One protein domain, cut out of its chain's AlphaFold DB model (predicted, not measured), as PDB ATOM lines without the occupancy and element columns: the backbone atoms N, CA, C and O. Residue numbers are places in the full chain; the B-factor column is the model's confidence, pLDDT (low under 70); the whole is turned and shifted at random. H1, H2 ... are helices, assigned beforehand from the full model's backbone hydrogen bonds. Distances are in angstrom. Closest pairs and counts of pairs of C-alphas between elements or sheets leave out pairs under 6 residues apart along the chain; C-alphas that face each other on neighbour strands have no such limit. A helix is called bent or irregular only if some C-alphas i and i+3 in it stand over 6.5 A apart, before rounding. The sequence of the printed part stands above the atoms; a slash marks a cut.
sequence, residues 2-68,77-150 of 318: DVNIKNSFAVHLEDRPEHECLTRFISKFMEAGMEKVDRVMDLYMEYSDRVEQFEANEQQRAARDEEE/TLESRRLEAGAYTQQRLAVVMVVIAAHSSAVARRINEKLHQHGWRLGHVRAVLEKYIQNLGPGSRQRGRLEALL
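This is residues 2 to 68 and 77 to 150 of the 318 residues of an uncharacterized protein of Ectocarpus siliculosus (UniProt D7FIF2). One helix, H4, makes the core, and other helices cross it at steep angles: the long arm H2b runs past one side of it, H5, H6 and H7 pack on it, and the arm H2a turns across one of its ends, while the short H3 packs on H2b and not on H4. The far end of H2b, residues 59 to 68, sticks out free and makes the length of the model. The printed part has 141 residues, with seven named helices, H1 to H7 along the chain, and no named strand: all helix. It is compact, with a radius of gyration of the C-alphas of 16.4 A, and spans 58 by 37 by 27 A.

Start with H2, residues 19 to 68, assigned as one helix by its hydrogen bonds but bent: C-alphas 33 and 36 are 8.5 A apart. Its arm H2b, residues 36 to 68, runs 47.5 A from (-24.879, -24.399, 13.971) to C-alpha 68 at (-34.108, -33.138, 59.766). The other arm, H2a, residues 19 to 33, measures 22.9 A and is irregular, with C-alphas 29 and 32 8.1 A apart. Find H4 at residues 87 to 103, 25.0 A long, beginning at (-33.188, -24.205, 32.819). The others are H1, residues 2 to 14; H3, residues 77 to 84; H5, residues 105 to 117; H6, residues 122 to 135, 20.2 A long; and H7, residues 141 to 149.

H2b, with residues 37 to 51 alone, touches the hub H4 at a steep tilt of 38 degrees, opposite ways; the closest C-alphas, of Tyr 47 and Gln 90, are 5.6 A apart. H2a and H2b touch only at the corner, about perpendicular at 86 degrees, closest at C-alphas 29 and 36, 5.5 A. H4 and H5 form a hairpin, with C-alphas 101 and 108 4.2 A apart. H4 touches H6 at a steep tilt of 64 degrees, closest at C-alphas 94 and 125, 6.1 A. H6 and H7, another hairpin, only just touch, with 3 pairs of C-alphas within 8 A. H3 only just touches H2b, also with 3 pairs. H1 and H7 touch only at their ends, and only just, with 3 pairs. H2a and H6 are among the pairs that stay apart. Every O i to N i+4 pair is within hydrogen-bond range in H2b, H3, H5, H6 and H7; the figures are 8 of 9 in H1, 9 of 11 in H2a and 12 of 13 in H4.

The C-alphas of Glu 20 and Glu 68, the two farthest apart, are 58.6 A apart. Residues 69 to 76 are not printed, and C-alphas 68 and 77 stand 19.4 A apart across that cut. The links that are printed whole are tight. Look for pLDDT under 70 at residues 2 to 22, 66 to 68, 138 to 139, 141 to 142 and 150.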
ATOM      1  N   ASP A   2     -24.240 -15.171  21.141       46.94
ATOM      2  CA  ASP A   2     -25.247 -15.554  22.142       46.94
ATOM      3  C   ASP A   2     -26.408 -14.572  22.306       46.94
ATOM      4  O   ASP A   2     -27.482 -14.959  22.755       46.94
ATOM      5  N   VAL A   3     -26.230 -13.310  21.909       44.38
ATOM      6  CA  VAL A   3     -27.267 -12.271  22.051       44.38
ATOM      7  C   VAL A   3     -28.152 -12.186  20.802       44.38
ATOM      8  O   VAL A   3     -29.366 -12.037  20.912       44.38
ATOM      9  N   ASN A   4     -27.577 -12.382  19.609       48.47
ATOM     10  CA  ASN A   4     -28.326 -12.300  18.349       48.47
ATOM     11  C   ASN A   4     -29.298 -13.465  18.145       48.47
ATOM     12  O   ASN A   4     -30.376 -13.254  17.602       48.47
ATOM     13  N   ILE A   5     -28.956 -14.676  18.597       54.28
ATOM     14  CA  ILE A   5     -29.866 -15.823  18.486       54.28
ATOM     15  C   ILE A   5     -31.043 -15.638  19.450       54.28
ATOM     16  O   ILE A   5     -32.182 -15.791  19.033       54.28
ATOM     17  N   LYS A   6     -30.797 -15.211  20.698       49.44
ATOM     18  CA  LYS A   6     -31.858 -14.993  21.697       49.44
ATOM     19  C   LYS A   6     -32.853 -13.902  21.269       49.44
ATOM     20  O   LYS A   6     -34.055 -14.147  21.318       49.44
ATOM     21  N   ASN A   7     -32.370 -12.753  20.780       45.06
ATOM     22  CA  ASN A   7     -33.241 -11.662  20.315       45.06
ATOM     23  C   ASN A   7     -33.951 -11.976  18.990       45.06
ATOM     24  O   ASN A   7     -35.126 -11.657  18.840       45.06
ATOM     25  N   SER A   8     -33.272 -12.613  18.031       55.19
ATOM     26  CA  SER A   8     -33.889 -12.953  16.742       55.19
ATOM     27  C   SER A   8     -34.943 -14.061  16.897       55.19
ATOM     28  O   SER A   8     -35.960 -14.047  16.210       55.19
ATOM     29  N   PHE A   9     -34.759 -14.977  17.851       60.75
ATOM     30  CA  PHE A   9     -35.692 -16.076  18.097       60.75
ATOM     31  C   PHE A   9     -36.996 -15.630  18.776       60.75
ATOM     32  O   PHE A   9     -38.065 -16.079  18.366       60.75
ATOM     33  N   ALA A  10     -36.924 -14.718  19.754       50.81
ATOM     34  CA  ALA A  10     -38.109 -14.147  20.403       50.81
ATOM     35  C   ALA A  10     -38.958 -13.341  19.404       50.81
ATOM     36  O   ALA A  10     -40.149 -13.592  19.255       50.81
ATOM     37  N   VAL A  11     -38.329 -12.467  18.610       52.03
ATOM     38  CA  VAL A  11     -39.044 -11.617  17.643       52.03
ATOM     39  C   VAL A  11     -39.707 -12.428  16.520       52.03
ATOM     40  O   VAL A  11     -40.818 -12.108  16.115       52.03
ATOM     41  N   HIS A  12     -39.073 -13.493  16.017       57.06
ATOM     42  CA  HIS A  12     -39.588 -14.221  14.844       57.06
ATOM     43  C   HIS A  12     -40.584 -15.347  15.157       57.06
ATOM     44  O   HIS A  12     -41.286 -15.803  14.249       57.06
ATOM     45  N   LEU A  13     -40.663 -15.810  16.410       55.44
ATOM     46  CA  LEU A  13     -41.669 -16.793  16.832       55.44
ATOM     47  C   LEU A  13     -42.875 -16.167  17.532       55.44
ATOM     48  O   LEU A  13     -43.956 -16.757  17.463       55.44
ATOM     49  N   GLU A  14     -42.716 -14.999  18.163       57.19
ATOM     50  CA  GLU A  14     -43.781 -14.349  18.938       57.19
ATOM     51  C   GLU A  14     -44.645 -13.402  18.082       57.19
ATOM     52  O   GLU A  14     -45.860 -13.355  18.291       57.19
ATOM     53  N   ASP A  15     -44.079 -12.746  17.056       49.94
ATOM     54  CA  ASP A  15     -44.805 -11.798  16.197       49.94
ATOM     55  C   ASP A  15     -44.648 -12.129  14.701       49.94
ATOM     56  O   ASP A  15     -43.630 -11.855  14.079       49.94
ATOM     57  N   ARG A  16     -45.708 -12.720  14.127       51.00
ATOM     58  CA  ARG A  16     -45.971 -12.919  12.684       51.00
ATOM     59  C   ARG A  16     -44.831 -13.552  11.856       51.00
ATOM     60  O   ARG A  16     -43.875 -12.877  11.483       51.00
ATOM     61  N   PRO A  17     -44.978 -14.811  11.400       50.12
ATOM     62  CA  PRO A  17     -44.061 -15.342  10.412       50.12
ATOM     63  C   PRO A  17     -44.411 -14.715   9.063       50.12
ATOM     64  O   PRO A  17     -45.313 -15.174   8.365       50.12
ATOM     65  N   GLU A  18     -43.672 -13.701   8.639       54.12
ATOM     66  CA  GLU A  18     -43.424 -13.622   7.207       54.12
ATOM     67  C   GLU A  18     -42.613 -14.876   6.865       54.12
ATOM     68  O   GLU A  18     -41.486 -15.051   7.335       54.12
ATOM     69  N   HIS A  19     -43.232 -15.808   6.135       54.78
ATOM     70  CA  HIS A  19     -42.689 -17.132   5.792       54.78
ATOM     71  C   HIS A  19     -41.253 -17.050   5.233       54.78
ATOM     72  O   HIS A  19     -40.427 -17.946   5.422       54.78
ATOM     73  N   GLU A  20     -40.922 -15.923   4.605       59.84
ATOM     74  CA  GLU A  20     -39.591 -15.618   4.095       59.84
ATOM     75  C   GLU A  20     -38.520 -15.438   5.183       59.84
ATOM     76  O   GLU A  20     -37.385 -15.878   4.995       59.84
ATOM     77  N   CYS A  21     -38.841 -14.823   6.323       68.38
ATOM     78  CA  CYS A  21     -37.878 -14.576   7.402       68.38
ATOM     79  C   CYS A  21     -37.471 -15.876   8.101       68.38
ATOM     80  O   CYS A  21     -36.284 -16.111   8.326       68.38
ATOM     81  N   LEU A  22     -38.439 -16.757   8.366       69.81
ATOM     82  CA  LEU A  22     -38.184 -18.070   8.962       69.81
ATOM     83  C   LEU A  22     -37.370 -18.959   8.018       69.81
ATOM     84  O   LEU A  22     -36.398 -19.580   8.440       69.81
ATOM     85  N   THR A  23     -37.695 -18.940   6.724       76.25
ATOM     86  CA  THR A  23     -36.924 -19.661   5.702       76.25
ATOM     87  C   THR A  23     -35.474 -19.168   5.650       76.25
ATOM     88  O   THR A  23     -34.550 -19.978   5.679       76.25
ATOM     89  N   ARG A  24     -35.236 -17.844   5.650       79.19
ATOM     90  CA  ARG A  24     -33.873 -17.274   5.698       79.19
ATOM     91  C   ARG A  24     -33.134 -17.658   6.984       79.19
ATOM     92  O   ARG A  24     -31.947 -17.974   6.922       79.19
ATOM     93  N   PHE A  25     -33.824 -17.662   8.123       80.50
ATOM     94  CA  PHE A  25     -33.268 -18.100   9.405       80.50
ATOM     95  C   PHE A  25     -32.849 -19.576   9.363       80.50
ATOM     96  O   PHE A  25     -31.717 -19.897   9.713       80.50
ATOM     97  N   ILE A  26     -33.700 -20.469   8.861       79.88
ATOM     98  CA  ILE A  26     -33.398 -21.907   8.765       79.88
ATOM     99  C   ILE A  26     -32.258 -22.170   7.780       79.88
ATOM    100  O   ILE A  26     -31.367 -22.965   8.078       79.88
ATOM    101  N   SER A  27     -32.208 -21.458   6.651       83.62
ATOM    102  CA  SER A  27     -31.081 -21.555   5.716       83.62
ATOM    103  C   SER A  27     -29.748 -21.264   6.403       83.62
ATOM    104  O   SER A  27     -28.774 -21.971   6.157       83.62
ATOM    105  N   LYS A  28     -29.705 -20.314   7.350       83.38
ATOM    106  CA  LYS A  28     -28.498 -20.055   8.152       83.38
ATOM    107  C   LYS A  28     -28.091 -21.257   9.005       83.38
ATOM    108  O   LYS A  28     -26.897 -21.408   9.238       83.38
ATOM    109  N   PHE A  29     -29.024 -22.088   9.466       82.75
ATOM    110  CA  PHE A  29     -28.722 -23.318  10.210       82.75
ATOM    111  C   PHE A  29     -28.267 -24.471   9.317       82.75
ATOM    112  O   PHE A  29     -27.529 -25.329   9.787       82.75
ATOM    113  N   MET A  30     -28.668 -24.483   8.045       84.31
ATOM    114  CA  MET A  30     -28.238 -25.497   7.075       84.31
ATOM    115  C   MET A  30     -26.893 -25.170   6.401       84.31
ATOM    116  O   MET A  30     -26.272 -26.055   5.816       84.31
ATOM    117  N   GLU A  31     -26.421 -23.923   6.490       84.88
ATOM    118  CA  GLU A  31     -25.077 -23.526   6.052       84.88
ATOM    119  C   GLU A  31     -23.971 -24.334   6.760       84.88
ATOM    120  O   GLU A  31     -24.157 -24.841   7.868       84.88
ATOM    121  N   ALA A  32     -22.802 -24.430   6.117       83.75
ATOM    122  CA  ALA A  32     -21.601 -25.071   6.667       83.75
ATOM    123  C   ALA A  32     -21.838 -26.502   7.197       83.75
ATOM    124  O   ALA A  32     -21.287 -26.907   8.213       83.75
ATOM    125  N   GLY A  33     -22.693 -27.278   6.521       82.31
ATOM    126  CA  GLY A  33     -22.928 -28.674   6.887       82.31
ATOM    127  C   GLY A  33     -23.654 -28.852   8.220       82.31
ATOM    128  O   GLY A  33     -23.451 -29.879   8.861       82.31
ATOM    129  N   MET A  34     -24.501 -27.894   8.617       87.81
ATOM    130  CA  MET A  34     -25.275 -27.908   9.867       87.81
ATOM    131  C   MET A  34     -24.449 -27.738  11.155       87.81
ATOM    132  O   MET A  34     -24.920 -28.085  12.235       87.81
ATOM    133  N   GLU A  35     -23.263 -27.126  11.087       88.31
ATOM    134  CA  GLU A  35     -22.419 -26.846  12.266       88.31
ATOM    135  C   GLU A  35     -23.168 -26.065  13.367       88.31
ATOM    136  O   GLU A  35     -22.998 -26.314  14.558       88.31
ATOM    137  N   LYS A  36     -24.068 -25.145  12.990       88.50
ATOM    138  CA  LYS A  36     -24.879 -24.399  13.971       88.50
ATOM    139  C   LYS A  36     -25.871 -25.297  14.706       88.50
ATOM    140  O   LYS A  36     -26.134 -25.056  15.880       88.50
ATOM    141  N   VAL A  37     -26.410 -26.317  14.035       88.50
ATOM    142  CA  VAL A  37     -27.269 -27.330  14.667       88.50
ATOM    143  C   VAL A  37     -26.443 -28.131  15.663       88.50
ATOM    144  O   VAL A  37     -26.861 -28.287  16.807       88.50
ATOM    145  N   ASP A  38     -25.243 -28.553  15.269       89.00
ATOM    146  CA  ASP A  38     -24.339 -29.274  16.162       89.00
ATOM    147  C   ASP A  38     -23.987 -28.449  17.392       89.00
ATOM    148  O   ASP A  38     -24.030 -28.982  18.497       89.00
ATOM    149  N   ARG A  39     -23.711 -27.154  17.214       90.62
ATOM    150  CA  ARG A  39     -23.405 -26.252  18.322       90.62
ATOM    151  C   ARG A  39     -24.597 -26.051  19.255       90.62
ATOM    152  O   ARG A  39     -24.406 -25.975  20.465       90.62
ATOM    153  N   VAL A  40     -25.814 -25.957  18.713       89.25
ATOM    154  CA  VAL A  40     -27.047 -25.905  19.518       89.25
ATOM    155  C   VAL A  40     -27.232 -27.199  20.305       89.25
ATOM    156  O   VAL A  40     -27.571 -27.124  21.482       89.25
ATOM    157  N   MET A  41     -26.961 -28.354  19.693       89.75
ATOM    158  CA  MET A  41     -27.015 -29.654  20.362       89.75
ATOM    159  C   MET A  41     -25.993 -29.762  21.497       89.75
ATOM    160  O   MET A  41     -26.365 -30.151  22.599       89.75
ATOM    161  N   ASP A  42     -24.742 -29.354  21.261       90.31
ATOM    162  CA  ASP A  42     -23.690 -29.388  22.287       90.31
ATOM    163  C   ASP A  42     -24.057 -28.506  23.483       90.31
ATOM    164  O   ASP A  42     -23.951 -28.926  24.633       90.31
ATOM    165  N   LEU A  43     -24.544 -27.287  23.215       90.19
ATOM    166  CA  LEU A  43     -25.022 -26.389  24.265       90.19
ATOM    167  C   LEU A  43     -26.226 -26.989  24.994       90.19
ATOM    168  O   LEU A  43     -26.299 -26.918  26.216       90.19
ATOM    169  N   TYR A  44     -27.175 -27.581  24.270       89.50
ATOM    170  CA  TYR A  44     -28.347 -28.192  24.889       89.50
ATOM    171  C   TYR A  44     -27.952 -29.315  25.853       89.50
ATOM    172  O   TYR A  44     -28.517 -29.384  26.943       89.50
ATOM    173  N   MET A  45     -26.973 -30.143  25.485       89.06
ATOM    174  CA  MET A  45     -26.436 -31.201  26.344       89.06
ATOM    175  C   MET A  45     -25.729 -30.618  27.568       89.06
ATOM    176  O   MET A  45     -26.083 -30.975  28.684       89.06
ATOM    177  N   GLU A  46     -24.845 -29.633  27.386       90.31
ATOM    178  CA  GLU A  46     -24.146 -28.970  28.499       90.31
ATOM    179  C   GLU A  46     -25.120 -28.381  29.536       90.31
ATOM    180  O   GLU A  46     -24.936 -28.535  30.745       90.31
ATOM    181  N   TYR A  47     -26.173 -27.698  29.075       88.19
ATOM    182  CA  TYR A  47     -27.184 -27.133  29.971       88.19
ATOM    183  C   TYR A  47     -28.083 -28.201  30.587       88.19
ATOM    184  O   TYR A  47     -28.522 -28.035  31.720       88.19
ATOM    185  N   SER A  48     -28.364 -29.280  29.863       87.62
ATOM    186  CA  SER A  48     -29.161 -30.387  30.385       87.62
ATOM    187  C   SER A  48     -28.419 -31.122  31.502       87.62
ATOM    188  O   SER A  48     -29.001 -31.289  32.567       87.62
ATOM    189  N   ASP A  49     -27.124 -31.410  31.333       88.62
ATOM    190  CA  ASP A  49     -26.284 -31.995  32.388       88.62
ATOM    191  C   ASP A  49     -26.224 -31.083  33.623       88.62
ATOM    192  O   ASP A  49     -26.290 -31.543  34.762       88.62
ATOM    193  N   ARG A  50     -26.119 -29.763  33.416       88.31
ATOM    194  CA  ARG A  50     -26.091 -28.784  34.513       88.31
ATOM    195  C   ARG A  50     -27.410 -28.741  35.284       88.31
ATOM    196  O   ARG A  50     -27.393 -28.680  36.512       88.31
ATOM    197  N   VAL A  51     -28.536 -28.757  34.573       87.00
ATOM    198  CA  VAL A  51     -29.872 -28.761  35.183       87.00
ATOM    199  C   VAL A  51     -30.131 -30.089  35.894       87.00
ATOM    200  O   VAL A  51     -30.651 -30.066  37.002       87.00
ATOM    201  N   GLU A  52     -29.717 -31.221  35.328       86.81
ATOM    202  CA  GLU A  52     -29.850 -32.537  35.965       86.81
ATOM    203  C   GLU A  52     -29.003 -32.643  37.241       86.81
ATOM    204  O   GLU A  52     -29.499 -33.088  38.273       86.81
ATOM    205  N   GLN A  53     -27.756 -32.157  37.223       86.06
ATOM    206  CA  GLN A  53     -26.918 -32.086  38.427       86.06
ATOM    207  C   GLN A  53     -27.542 -31.205  39.511       86.06
ATOM    208  O   GLN A  53     -27.481 -31.537  40.693       86.06
ATOM    209  N   PHE A  54     -28.141 -30.081  39.117       87.00
ATOM    210  CA  PHE A  54     -28.871 -29.227  40.042       87.00
ATOM    211  C   PHE A  54     -30.095 -29.952  40.625       87.00
ATOM    212  O   PHE A  54     -30.246 -29.987  41.842       87.00
ATOM    213  N   GLU A  55     -30.922 -30.586  39.786       84.81
ATOM    214  CA  GLU A  55     -32.106 -31.340  40.221       84.81
ATOM    215  C   GLU A  55     -31.730 -32.506  41.158       84.81
ATOM    216  O   GLU A  55     -32.398 -32.710  42.169       84.81
ATOM    217  N   ALA A  56     -30.631 -33.218  40.890       85.75
ATOM    218  CA  ALA A  56     -30.133 -34.291  41.753       85.75
ATOM    219  C   ALA A  56     -29.626 -33.773  43.112       85.75
ATOM    220  O   ALA A  56     -29.919 -34.367  44.150       85.75
ATOM    221  N   ASN A  57     -28.893 -32.655  43.121       85.31
ATOM    222  CA  ASN A  57     -28.411 -32.037  44.358       85.31
ATOM    223  C   ASN A  57     -29.570 -31.527  45.221       85.31
ATOM    224  O   ASN A  57     -29.553 -31.715  46.436       85.31
ATOM    225  N   GLU A  58     -30.581 -30.916  44.603       83.00
ATOM    226  CA  GLU A  58     -31.770 -30.449  45.317       83.00
ATOM    227  C   GLU A  58     -32.603 -31.618  45.847       83.00
ATOM    228  O   GLU A  58     -33.052 -31.557  46.984       83.00
ATOM    229  N   GLN A  59     -32.746 -32.720  45.101       81.81
ATOM    230  CA  GLN A  59     -33.398 -33.933  45.615       81.81
ATOM    231  C   GLN A  59     -32.646 -34.527  46.809       81.81
ATOM    232  O   GLN A  59     -33.266 -34.928  47.792       81.81
ATOM    233  N   GLN A  60     -31.312 -34.566  46.752       81.25
ATOM    234  CA  GLN A  60     -30.498 -35.037  47.869       81.25
ATOM    235  C   GLN A  60     -30.623 -34.122  49.094       81.25
ATOM    236  O   GLN A  60     -30.626 -34.606  50.226       81.25
ATOM    237  N   ARG A  61     -30.724 -32.810  48.872       80.06
ATOM    238  CA  ARG A  61     -30.935 -31.823  49.929       80.06
ATOM    239  C   ARG A  61     -32.328 -31.950  50.538       80.06
ATOM    240  O   ARG A  61     -32.419 -32.068  51.748       80.06
ATOM    241  N   ALA A  62     -33.370 -32.055  49.718       79.06
ATOM    242  CA  ALA A  62     -34.740 -32.275  50.172       79.06
ATOM    243  C   ALA A  62     -34.872 -33.569  50.991       79.06
ATOM    244  O   ALA A  62     -35.429 -33.542  52.078       79.06
ATOM    245  N   ALA A  63     -34.276 -34.677  50.535       78.44
ATOM    246  CA  ALA A  63     -34.291 -35.939  51.282       78.44
ATOM    247  C   ALA A  63     -33.607 -35.830  52.658       78.44
ATOM    248  O   ALA A  63     -33.998 -36.511  53.602       78.44
ATOM    249  N   ARG A  64     -32.585 -34.974  52.775       75.56
ATOM    250  CA  ARG A  64     -31.902 -34.700  54.042       75.56
ATOM    251  C   ARG A  64     -32.708 -33.756  54.937       75.56
ATOM    252  O   ARG A  64     -32.809 -33.996  56.136       75.56
ATOM    253  N   ASP A  65     -33.282 -32.710  54.361       73.75
ATOM    254  CA  ASP A  65     -34.070 -31.705  55.079       73.75
ATOM    255  C   ASP A  65     -35.413 -32.306  55.565       73.75
ATOM    256  O   ASP A  65     -35.889 -31.962  56.646       73.75
ATOM    257  N   GLU A  66     -35.977 -33.288  54.845       67.44
ATOM    258  CA  GLU A  66     -37.111 -34.121  55.289       67.44
ATOM    259  C   GLU A  66     -36.765 -34.996  56.507       67.44
ATOM    260  O   GLU A  66     -37.602 -35.172  57.394       67.44
ATOM    261  N   GLU A  67     -35.538 -35.527  56.584       69.19
ATOM    262  CA  GLU A  67     -35.049 -36.295  57.741       69.19
ATOM    263  C   GLU A  67     -34.806 -35.389  58.963       69.19
ATOM    264  O   GLU A  67     -35.051 -35.795  60.103       69.19
ATOM    265  N   GLU A  68     -34.368 -34.148  58.730       66.56
ATOM    266  CA  GLU A  68     -34.108 -33.138  59.766       66.56
ATOM    267  C   GLU A  68     -35.372 -32.318  60.149       66.56
ATOM    268  O   GLU A  68     -35.367 -31.624  61.169       66.56
ATOM    269  N   THR A  77     -38.500 -20.194  45.434       73.81
ATOM    270  CA  THR A  77     -37.035 -20.156  45.603       73.81
ATOM    271  C   THR A  77     -36.372 -21.297  44.835       73.81
ATOM    272  O   THR A  77     -35.347 -21.078  44.181       73.81
ATOM    273  N   LEU A  78     -36.988 -22.481  44.829       72.25
ATOM    274  CA  LEU A  78     -36.551 -23.637  44.039       72.25
ATOM    275  C   LEU A  78     -36.574 -23.334  42.535       72.25
ATOM    276  O   LEU A  78     -35.603 -23.608  41.821       72.25
ATOM    277  N   GLU A  79     -37.646 -22.712  42.042       72.88
ATOM    278  CA  GLU A  79     -37.744 -22.296  40.640       72.88
ATOM    279  C   GLU A  79     -36.685 -21.253  40.274       72.88
ATOM    280  O   GLU A  79     -36.038 -21.374  39.230       72.88
ATOM    281  N   SER A  80     -36.441 -20.275  41.148       77.44
ATOM    282  CA  SER A  80     -35.404 -19.257  40.943       77.44
ATOM    283  C   SER A  80     -34.008 -19.876  40.827       77.44
ATOM    284  O   SER A  80     -33.274 -19.581  39.880       77.44
ATOM    285  N   ARG A  81     -33.658 -20.818  41.711       76.69
ATOM    286  CA  ARG A  81     -32.369 -21.531  41.654       76.69
ATOM    287  C   ARG A  81     -32.259 -22.447  40.433       76.69
ATOM    288  O   ARG A  81     -31.204 -22.528  39.803       76.69
ATOM    289  N   ARG A  82     -33.359 -23.082  40.019       78.88
ATOM    290  CA  ARG A  82     -33.410 -23.872  38.779       78.88
ATOM    291  C   ARG A  82     -33.196 -23.002  37.536       78.88
ATOM    292  O   ARG A  82     -32.554 -23.429  36.571       78.88
ATOM    293  N   LEU A  83     -33.701 -21.768  37.547       79.31
ATOM    294  CA  LEU A  83     -33.430 -20.782  36.499       79.31
ATOM    295  C   LEU A  83     -31.953 -20.357  36.493       79.31
ATOM    296  O   LEU A  83     -31.367 -20.283  35.408       79.31
ATOM    297  N   GLU A  84     -31.333 -20.162  37.662       77.75
ATOM    298  CA  GLU A  84     -29.889 -19.894  37.799       77.75
ATOM    299  C   GLU A  84     -29.020 -21.054  37.288       77.75
ATOM    300  O   GLU A  84     -27.997 -20.822  36.638       77.75
ATOM    301  N   ALA A  85     -29.466 -22.302  37.474       77.44
ATOM    302  CA  ALA A  85     -28.826 -23.491  36.904       77.44
ATOM    303  C   ALA A  85     -28.901 -23.551  35.363       77.44
ATOM    304  O   ALA A  85     -28.207 -24.348  34.732       77.44
ATOM    305  N   GLY A  86     -29.692 -22.678  34.733       82.00
ATOM    306  CA  GLY A  86     -29.747 -22.527  33.281       82.00
ATOM    307  C   GLY A  86     -30.942 -23.202  32.611       82.00
ATOM    308  O   GLY A  86     -30.949 -23.307  31.381       82.00
ATOM    309  N   ALA A  87     -31.978 -23.583  33.367       83.56
ATOM    310  CA  ALA A  87     -33.188 -24.205  32.819       83.56
ATOM    311  C   ALA A  87     -33.864 -23.350  31.733       83.56
ATOM    312  O   ALA A  87     -34.302 -23.872  30.709       83.56
ATOM    313  N   TYR A  88     -33.871 -22.022  31.885       84.38
ATOM    314  CA  TYR A  88     -34.397 -21.128  30.849       84.38
ATOM    315  C   TYR A  88     -33.619 -21.241  29.531       84.38
ATOM    316  O   TYR A  88     -34.202 -21.264  28.446       84.38
ATOM    317  N   THR A  89     -32.291 -21.345  29.604       85.81
ATOM    318  CA  THR A  89     -31.452 -21.492  28.407       85.81
ATOM    319  C   THR A  89     -31.668 -22.860  27.764       85.81
ATOM    320  O   THR A  89     -31.841 -22.926  26.547       85.81
ATOM    321  N   GLN A  90     -31.759 -23.926  28.567       88.94
ATOM    322  CA  GLN A  90     -32.092 -25.277  28.102       88.94
ATOM    323  C   GLN A  90     -33.433 -25.304  27.347       88.94
ATOM    324  O   GLN A  90     -33.508 -25.819  26.230       88.94
ATOM    325  N   GLN A  91     -34.478 -24.692  27.912       87.12
ATOM    326  CA  GLN A  91     -35.801 -24.599  27.289       87.12
ATOM    327  C   GLN A  91     -35.761 -23.817  25.973       87.12
ATOM    328  O   GLN A  91     -36.309 -24.270  24.968       87.12
ATOM    329  N   ARG A  92     -35.072 -22.668  25.929       85.31
ATOM    330  CA  ARG A  92     -34.935 -21.890  24.685       85.31
ATOM    331  C   ARG A  92     -34.217 -22.686  23.593       85.31
ATOM    332  O   ARG A  92     -34.651 -22.638  22.445       85.31
ATOM    333  N   LEU A  93     -33.183 -23.453  23.942       88.12
ATOM    334  CA  LEU A  93     -32.506 -24.350  23.001       88.12
ATOM    335  C   LEU A  93     -33.442 -25.471  22.518       88.12
ATOM    336  O   LEU A  93     -33.500 -25.717  21.315       88.12
ATOM    337  N   ALA A  94     -34.240 -26.076  23.406       86.88
ATOM    338  CA  ALA A  94     -35.249 -27.075  23.037       86.88
ATOM    339  C   ALA A  94     -36.256 -26.544  22.007       86.88
ATOM    340  O   ALA A  94     -36.527 -27.201  21.000       86.88
ATOM    341  N   VAL A  95     -36.745 -25.319  22.203       84.69
ATOM    342  CA  VAL A  95     -37.655 -24.667  21.251       84.69
ATOM    343  C   VAL A  95     -36.967 -24.437  19.900       84.69
ATOM    344  O   VAL A  95     -37.566 -24.725  18.864       84.69
ATOM    345  N   VAL A  96     -35.712 -23.962  19.882       84.88
ATOM    346  CA  VAL A  96     -34.932 -23.794  18.636       84.88
ATOM    347  C   VAL A  96     -34.847 -25.109  17.879       84.88
ATOM    348  O   VAL A  96     -35.164 -25.129  16.691       84.88
ATOM    349  N   MET A  97     -34.477 -26.193  18.564       85.44
ATOM    350  CA  MET A  97     -34.325 -27.521  17.968       85.44
ATOM    351  C   MET A  97     -35.618 -28.032  17.333       85.44
ATOM    352  O   MET A  97     -35.597 -28.480  16.189       85.44
ATOM    353  N   VAL A  98     -36.749 -27.928  18.034       85.00
ATOM    354  CA  VAL A  98     -38.041 -28.397  17.506       85.00
ATOM    355  C   VAL A  98     -38.486 -27.561  16.310       85.00
ATOM    356  O   VAL A  98     -38.919 -28.108  15.296       85.00
ATOM    357  N   VAL A  99     -38.306 -26.239  16.369       82.88
ATOM    358  CA  VAL A  99     -38.662 -25.354  15.254       82.88
ATOM    359  C   VAL A  99     -37.826 -25.666  14.014       82.88
ATOM    360  O   VAL A  99     -38.395 -25.785  12.933       82.88
ATOM    361  N   ILE A 100     -36.507 -25.836  14.126       84.56
ATOM    362  CA  ILE A 100     -35.675 -26.155  12.950       84.56
ATOM    363  C   ILE A 100     -35.920 -27.581  12.431       84.56
ATOM    364  O   ILE A 100     -35.919 -27.783  11.217       84.56
ATOM    365  N   ALA A 101     -36.186 -28.545  13.320       84.38
ATOM    366  CA  ALA A 101     -36.505 -29.923  12.949       84.38
ATOM    367  C   ALA A 101     -37.817 -30.013  12.157       84.38
ATOM    368  O   ALA A 101     -37.885 -30.727  11.159       84.38
ATOM    369  N   ALA A 102     -38.829 -29.231  12.538       81.88
ATOM    370  CA  ALA A 102     -40.121 -29.198  11.855       81.88
ATOM    371  C   ALA A 102     -40.050 -28.717  10.396       81.88
ATOM    372  O   ALA A 102     -40.912 -29.057   9.591       81.88
ATOM    373  N   HIS A 103     -39.042 -27.915  10.043       80.06
ATOM    374  CA  HIS A 103     -38.917 -27.353   8.694       80.06
ATOM    375  C   HIS A 103     -37.979 -28.149   7.783       80.06
ATOM    376  O   HIS A 103     -37.991 -27.942   6.571       80.06
ATOM    377  N   SER A 104     -37.144 -29.031   8.338       81.69
ATOM    378  CA  SER A 104     -36.206 -29.836   7.560       81.69
ATOM    379  C   SER A 104     -36.008 -31.208   8.192       81.69
ATOM    380  O   SER A 104     -35.401 -31.344   9.257       81.69
ATOM    381  N   SER A 105     -36.445 -32.245   7.479       84.44
ATOM    382  CA  SER A 105     -36.258 -33.641   7.886       84.44
ATOM    383  C   SER A 105     -34.780 -34.031   7.997       84.44
ATOM    384  O   SER A 105     -34.428 -34.861   8.832       84.44
ATOM    385  N   ALA A 106     -33.891 -33.400   7.221       85.19
ATOM    386  CA  ALA A 106     -32.447 -33.612   7.321       85.19
ATOM    387  C   ALA A 106     -31.882 -33.113   8.662       85.19
ATOM    388  O   ALA A 106     -31.045 -33.782   9.271       85.19
ATOM    389  N   VAL A 107     -32.374 -31.966   9.144       85.50
ATOM    390  CA  VAL A 107     -32.001 -31.408  10.451       85.50
ATOM    391  C   VAL A 107     -32.584 -32.262  11.575       85.50
ATOM    392  O   VAL A 107     -31.864 -32.598  12.512       85.50
ATOM    393  N   ALA A 108     -33.848 -32.678  11.454       85.94
ATOM    394  CA  ALA A 108     -34.480 -33.587  12.409       85.94
ATOM    395  C   ALA A 108     -33.704 -34.909  12.541       85.94
ATOM    396  O   ALA A 108     -33.425 -35.353  13.654       85.94
ATOM    397  N   ARG A 109     -33.285 -35.499  11.411       88.19
ATOM    398  CA  ARG A 109     -32.468 -36.718  11.402       88.19
ATOM    399  C   ARG A 109     -31.130 -36.503  12.109       88.19
ATOM    400  O   ARG A 109     -30.777 -37.307  12.962       88.19
ATOM    401  N   ARG A 110     -30.428 -35.401  11.826       88.25
ATOM    402  CA  ARG A 110     -29.143 -35.085  12.475       88.25
ATOM    403  C   ARG A 110     -29.280 -34.874  13.985       88.25
ATOM    404  O   ARG A 110     -28.445 -35.348  14.745       88.25
ATOM    405  N   ILE A 111     -30.337 -34.189  14.423       88.00
ATOM    406  CA  ILE A 111     -30.644 -34.015  15.852       88.00
ATOM    407  C   ILE A 111     -30.877 -35.380  16.508       88.00
ATOM    408  O   ILE A 111     -30.334 -35.641  17.576       88.00
ATOM    409  N   ASN A 112     -31.635 -36.264  15.859       87.75
ATOM    410  CA  ASN A 112     -31.904 -37.606  16.369       87.75
ATOM    411  C   ASN A 112     -30.621 -38.463  16.443       87.75
ATOM    412  O   ASN A 112     -30.304 -39.015  17.493       87.75
ATOM    413  N   GLU A 113     -29.813 -38.477  15.377       89.00
ATOM    414  CA  GLU A 113     -28.499 -39.138  15.353       89.00
ATOM    415  C   GLU A 113     -27.602 -38.652  16.501       89.00
ATOM    416  O   GLU A 113     -26.992 -39.463  17.202       89.00
ATOM    417  N   LYS A 114     -27.552 -37.337  16.732       88.00
ATOM    418  CA  LYS A 114     -26.730 -36.745  17.789       88.00
ATOM    419  C   LYS A 114     -27.291 -37.019  19.189       88.00
ATOM    420  O   LYS A 114     -26.516 -37.278  20.098       88.00
ATOM    421  N   LEU A 115     -28.610 -37.056  19.379       87.25
ATOM    422  CA  LEU A 115     -29.214 -37.505  20.645       87.25
ATOM    423  C   LEU A 115     -28.827 -38.954  20.962       87.25
ATOM    424  O   LEU A 115     -28.369 -39.234  22.069       87.25
ATOM    425  N   HIS A 116     -28.935 -39.852  19.979       88.06
ATOM    426  CA  HIS A 116     -28.591 -41.262  20.158       88.06
ATOM    427  C   HIS A 116     -27.108 -41.483  20.475       88.06
ATOM    428  O   HIS A 116     -26.797 -42.326  21.315       88.06
ATOM    429  N   GLN A 117     -26.193 -40.712  19.875       88.31
ATOM    430  CA  GLN A 117     -24.756 -40.777  20.196       88.31
ATOM    431  C   GLN A 117     -24.459 -40.464  21.669       88.31
ATOM    432  O   GLN A 117     -23.523 -41.018  22.238       88.31
ATOM    433  N   HIS A 118     -25.274 -39.613  22.289       83.62
ATOM    434  CA  HIS A 118     -25.162 -39.247  23.700       83.62
ATOM    435  C   HIS A 118     -26.043 -40.115  24.618       83.62
ATOM    436  O   HIS A 118     -26.134 -39.857  25.815       83.62
ATOM    437  N   GLY A 119     -26.691 -41.155  24.081       83.38
ATOM    438  CA  GLY A 119     -27.568 -42.053  24.840       83.38
ATOM    439  C   GLY A 119     -28.932 -41.453  25.193       83.38
ATOM    440  O   GLY A 119     -29.652 -42.014  26.017       83.38
ATOM    441  N   TRP A 120     -29.304 -40.319  24.596       83.88
ATOM    442  CA  TRP A 120     -30.562 -39.628  24.875       83.88
ATOM    443  C   TRP A 120     -31.609 -39.933  23.811       83.88
ATOM    444  O   TRP A 120     -31.304 -40.280  22.671       83.88
ATOM    445  N   ARG A 121     -32.879 -39.782  24.187       81.69
ATOM    446  CA  ARG A 121     -34.026 -39.949  23.287       81.69
ATOM    447  C   ARG A 121     -34.735 -38.617  23.089       81.69
ATOM    448  O   ARG A 121     -34.691 -37.747  23.960       81.69
ATOM    449  N   LEU A 122     -35.492 -38.497  21.997       80.31
ATOM    450  CA  LEU A 122     -36.378 -37.347  21.748       80.31
ATOM    451  C   LEU A 122     -37.361 -37.085  22.905       80.31
ATOM    452  O   LEU A 122     -37.761 -35.942  23.122       80.31
ATOM    453  N   GLY A 123     -37.687 -38.117  23.694       82.69
ATOM    454  CA  GLY A 123     -38.492 -37.993  24.911       82.69
ATOM    455  C   GLY A 123     -37.926 -37.005  25.939       82.69
ATOM    456  O   GLY A 123     -38.701 -36.314  26.593       82.69
ATOM    457  N   HIS A 124     -36.600 -36.864  26.038       84.00
ATOM    458  CA  HIS A 124     -35.984 -35.895  26.949       84.00
ATOM    459  C   HIS A 124     -36.269 -34.450  26.511       84.00
ATOM    460  O   HIS A 124     -36.736 -33.625  27.296       84.00
ATOM    461  N   VAL A 125     -36.080 -34.161  25.218       84.88
ATOM    462  CA  VAL A 125     -36.388 -32.846  24.631       84.88
ATOM    463  C   VAL A 125     -37.874 -32.526  24.779       84.88
ATOM    464  O   VAL A 125     -38.231 -31.400  25.131       84.88
ATOM    465  N   ARG A 126     -38.736 -33.529  24.581       84.81
ATOM    466  CA  ARG A 126     -40.181 -33.414  24.786       84.81
ATOM    467  C   ARG A 126     -40.529 -33.040  26.227       84.81
ATOM    468  O   ARG A 126     -41.281 -32.094  26.417       84.81
ATOM    469  N   ALA A 127     -39.964 -33.719  27.223       85.81
ATOM    470  CA  ALA A 127     -40.243 -33.426  28.629       85.81
ATOM    471  C   ALA A 127     -39.852 -31.984  29.009       85.81
ATOM    472  O   ALA A 127     -40.599 -31.285  29.696       85.81
ATOM    473  N   VAL A 128     -38.702 -31.504  28.519       86.06
ATOM    474  CA  VAL A 128     -38.274 -30.106  28.715       86.06
ATOM    475  C   VAL A 128     -39.250 -29.131  28.047       86.06
ATOM    476  O   VAL A 128     -39.581 -28.093  28.625       86.06
ATOM    477  N   LEU A 129     -39.729 -29.465  26.848       83.81
ATOM    478  CA  LEU A 129     -40.666 -28.634  26.101       83.81
ATOM    479  C   LEU A 129     -42.068 -28.615  26.729       83.81
ATOM    480  O   LEU A 129     -42.685 -27.558  26.775       83.81
ATOM    481  N   GLU A 130     -42.547 -29.735  27.269       84.06
ATOM    482  CA  GLU A 130     -43.816 -29.812  28.005       84.06
ATOM    483  C   GLU A 130     -43.779 -28.947  29.266       84.06
ATOM    484  O   GLU A 130     -44.697 -28.158  29.482       84.06
ATOM    485  N   LYS A 131     -42.686 -29.000  30.043       82.88
ATOM    486  CA  LYS A 131     -42.474 -28.091  31.185       82.88
ATOM    487  C   LYS A 131     -42.506 -26.623  30.738       82.88
ATOM    488  O   LYS A 131     -43.127 -25.784  31.381       82.88
ATOM    489  N   TYR A 132     -41.878 -26.303  29.606       82.81
ATOM    490  CA  TYR A 132     -41.919 -24.949  29.050       82.81
ATOM    491  C   TYR A 132     -43.334 -24.531  28.612       82.81
ATOM    492  O   TYR A 132     -43.747 -23.402  28.869       82.81
ATOM    493  N   ILE A 133     -44.097 -25.433  27.989       81.62
ATOM    494  CA  ILE A 133     -45.485 -25.194  27.575       81.62
ATOM    495  C   ILE A 133     -46.408 -25.004  28.783       81.62
ATOM    496  O   ILE A 133     -47.278 -24.138  28.741       81.62
ATOM    497  N   GLN A 134     -46.215 -25.763  29.860       80.81
ATOM    498  CA  GLN A 134     -46.971 -25.593  31.106       80.81
ATOM    499  C   GLN A 134     -46.732 -24.207  31.721       80.81
ATOM    500  O   GLN A 134     -47.675 -23.576  32.194       80.81
ATOM    501  N   ASN A 135     -45.502 -23.695  31.621       78.94
ATOM    502  CA  ASN A 135     -45.153 -22.346  32.074       78.94
ATOM    503  C   ASN A 135     -45.690 -21.243  31.140       78.94
ATOM    504  O   ASN A 135     -45.854 -20.091  31.547       78.94
ATOM    505  N   LEU A 136     -45.976 -21.568  29.878       75.25
ATOM    506  CA  LEU A 136     -46.606 -20.668  28.919       75.25
ATOM    507  C   LEU A 136     -48.122 -20.632  29.175       75.25
ATOM    508  O   LEU A 136     -48.878 -21.421  28.609       75.25
ATOM    509  N   GLY A 137     -48.568 -19.687  30.011       71.25
ATOM    510  CA  GLY A 137     -49.966 -19.545  30.440       71.25
ATOM    511  C   GLY A 137     -51.036 -19.692  29.332       71.25
ATOM    512  O   GLY A 137     -50.767 -19.478  28.139       71.25
ATOM    513  N   PRO A 138     -52.279 -20.061  29.708       60.53
ATOM    514  CA  PRO A 138     -53.348 -20.371  28.760       60.53
ATOM    515  C   PRO A 138     -53.669 -19.148  27.889       60.53
ATOM    516  O   PRO A 138     -54.135 -18.127  28.381       60.53
ATOM    517  N   GLY A 139     -53.398 -19.248  26.584       63.22
ATOM    518  CA  GLY A 139     -53.587 -18.158  25.614       63.22
ATOM    519  C   GLY A 139     -52.316 -17.724  24.882       63.22
ATOM    520  O   GLY A 139     -52.388 -16.937  23.937       63.22
ATOM    521  N   SER A 140     -51.151 -18.257  25.255       71.00
ATOM    522  CA  SER A 140     -49.927 -18.035  24.488       71.00
ATOM    523  C   SER A 140     -50.040 -18.665  23.087       71.00
ATOM    524  O   SER A 140     -50.237 -19.867  22.916       71.00
ATOM    525  N   ARG A 141     -49.891 -17.848  22.037       66.94
ATOM    526  CA  ARG A 141     -49.863 -18.335  20.640       66.94
ATOM    527  C   ARG A 141     -48.732 -19.336  20.398       66.94
ATOM    528  O   ARG A 141     -48.851 -20.229  19.563       66.94
ATOM    529  N   GLN A 142     -47.646 -19.186  21.148       68.06
ATOM    530  CA  GLN A 142     -46.492 -20.068  21.092       68.06
ATOM    531  C   GLN A 142     -46.828 -21.482  21.577       68.06
ATOM    532  O   GLN A 142     -46.362 -22.437  20.966       68.06
ATOM    533  N   ARG A 143     -47.683 -21.632  22.599       72.81
ATOM    534  CA  ARG A 143     -48.110 -22.942  23.104       72.81
ATOM    535  C   ARG A 143     -48.767 -23.785  22.019       72.81
ATOM    536  O   ARG A 143     -48.271 -24.867  21.738       72.81
ATOM    537  N   GLY A 144     -49.798 -23.267  21.346       70.25
ATOM    538  CA  GLY A 144     -50.492 -24.023  20.295       70.25
ATOM    539  C   GLY A 144     -49.575 -24.405  19.127       70.25
ATOM    540  O   GLY A 144     -49.732 -25.463  18.526       70.25
ATOM    541  N   ARG A 145     -48.563 -23.578  18.834       70.88
ATOM    542  CA  ARG A 145     -47.560 -23.885  17.808       70.88
ATOM    543  C   ARG A 145     -46.573 -24.959  18.263       70.88
ATOM    544  O   ARG A 145     -46.215 -25.804  17.458       70.88
ATOM    545  N   LEU A 146     -46.121 -24.930  19.513       74.50
ATOM    546  CA  LEU A 146     -45.194 -25.934  20.042       74.50
ATOM    547  C   LEU A 146     -45.875 -27.275  20.296       74.50
ATOM    548  O   LEU A 146     -45.260 -28.298  20.035       74.50
ATOM    549  N   GLU A 147     -47.138 -27.270  20.719       73.44
ATOM    550  CA  GLU A 147     -47.967 -28.476  20.790       73.44
ATOM    551  C   GLU A 147     -48.158 -29.093  19.393       73.44
ATOM    552  O   GLU A 147     -48.022 -30.299  19.246       73.44
ATOM    553  N   ALA A 148     -48.377 -28.281  18.350       75.19
ATOM    554  CA  ALA A 148     -48.509 -28.774  16.973       75.19
ATOM    555  C   ALA A 148     -47.185 -29.239  16.333       75.19
ATOM    556  O   ALA A 148     -47.200 -29.988  15.360       75.19
ATOM    557  N   LEU A 149     -46.046 -28.748  16.829       71.19
ATOM    558  CA  LEU A 149     -44.708 -29.120  16.359       71.19
ATOM    559  C   LEU A 149     -44.055 -30.199  17.220       71.19
ATOM    560  O   LEU A 149     -42.945 -30.633  16.904       71.19
ATOM    561  N   LEU A 150     -44.707 -30.600  18.313       68.56
ATOM    562  CA  LEU A 150     -44.256 -31.706  19.130       68.56
ATOM    563  C   LEU A 150     -44.253 -32.941  18.222       68.56
ATOM    564  O   LEU A 150     -45.306 -33.292  17.691       68.56
TER     565      LEU A 150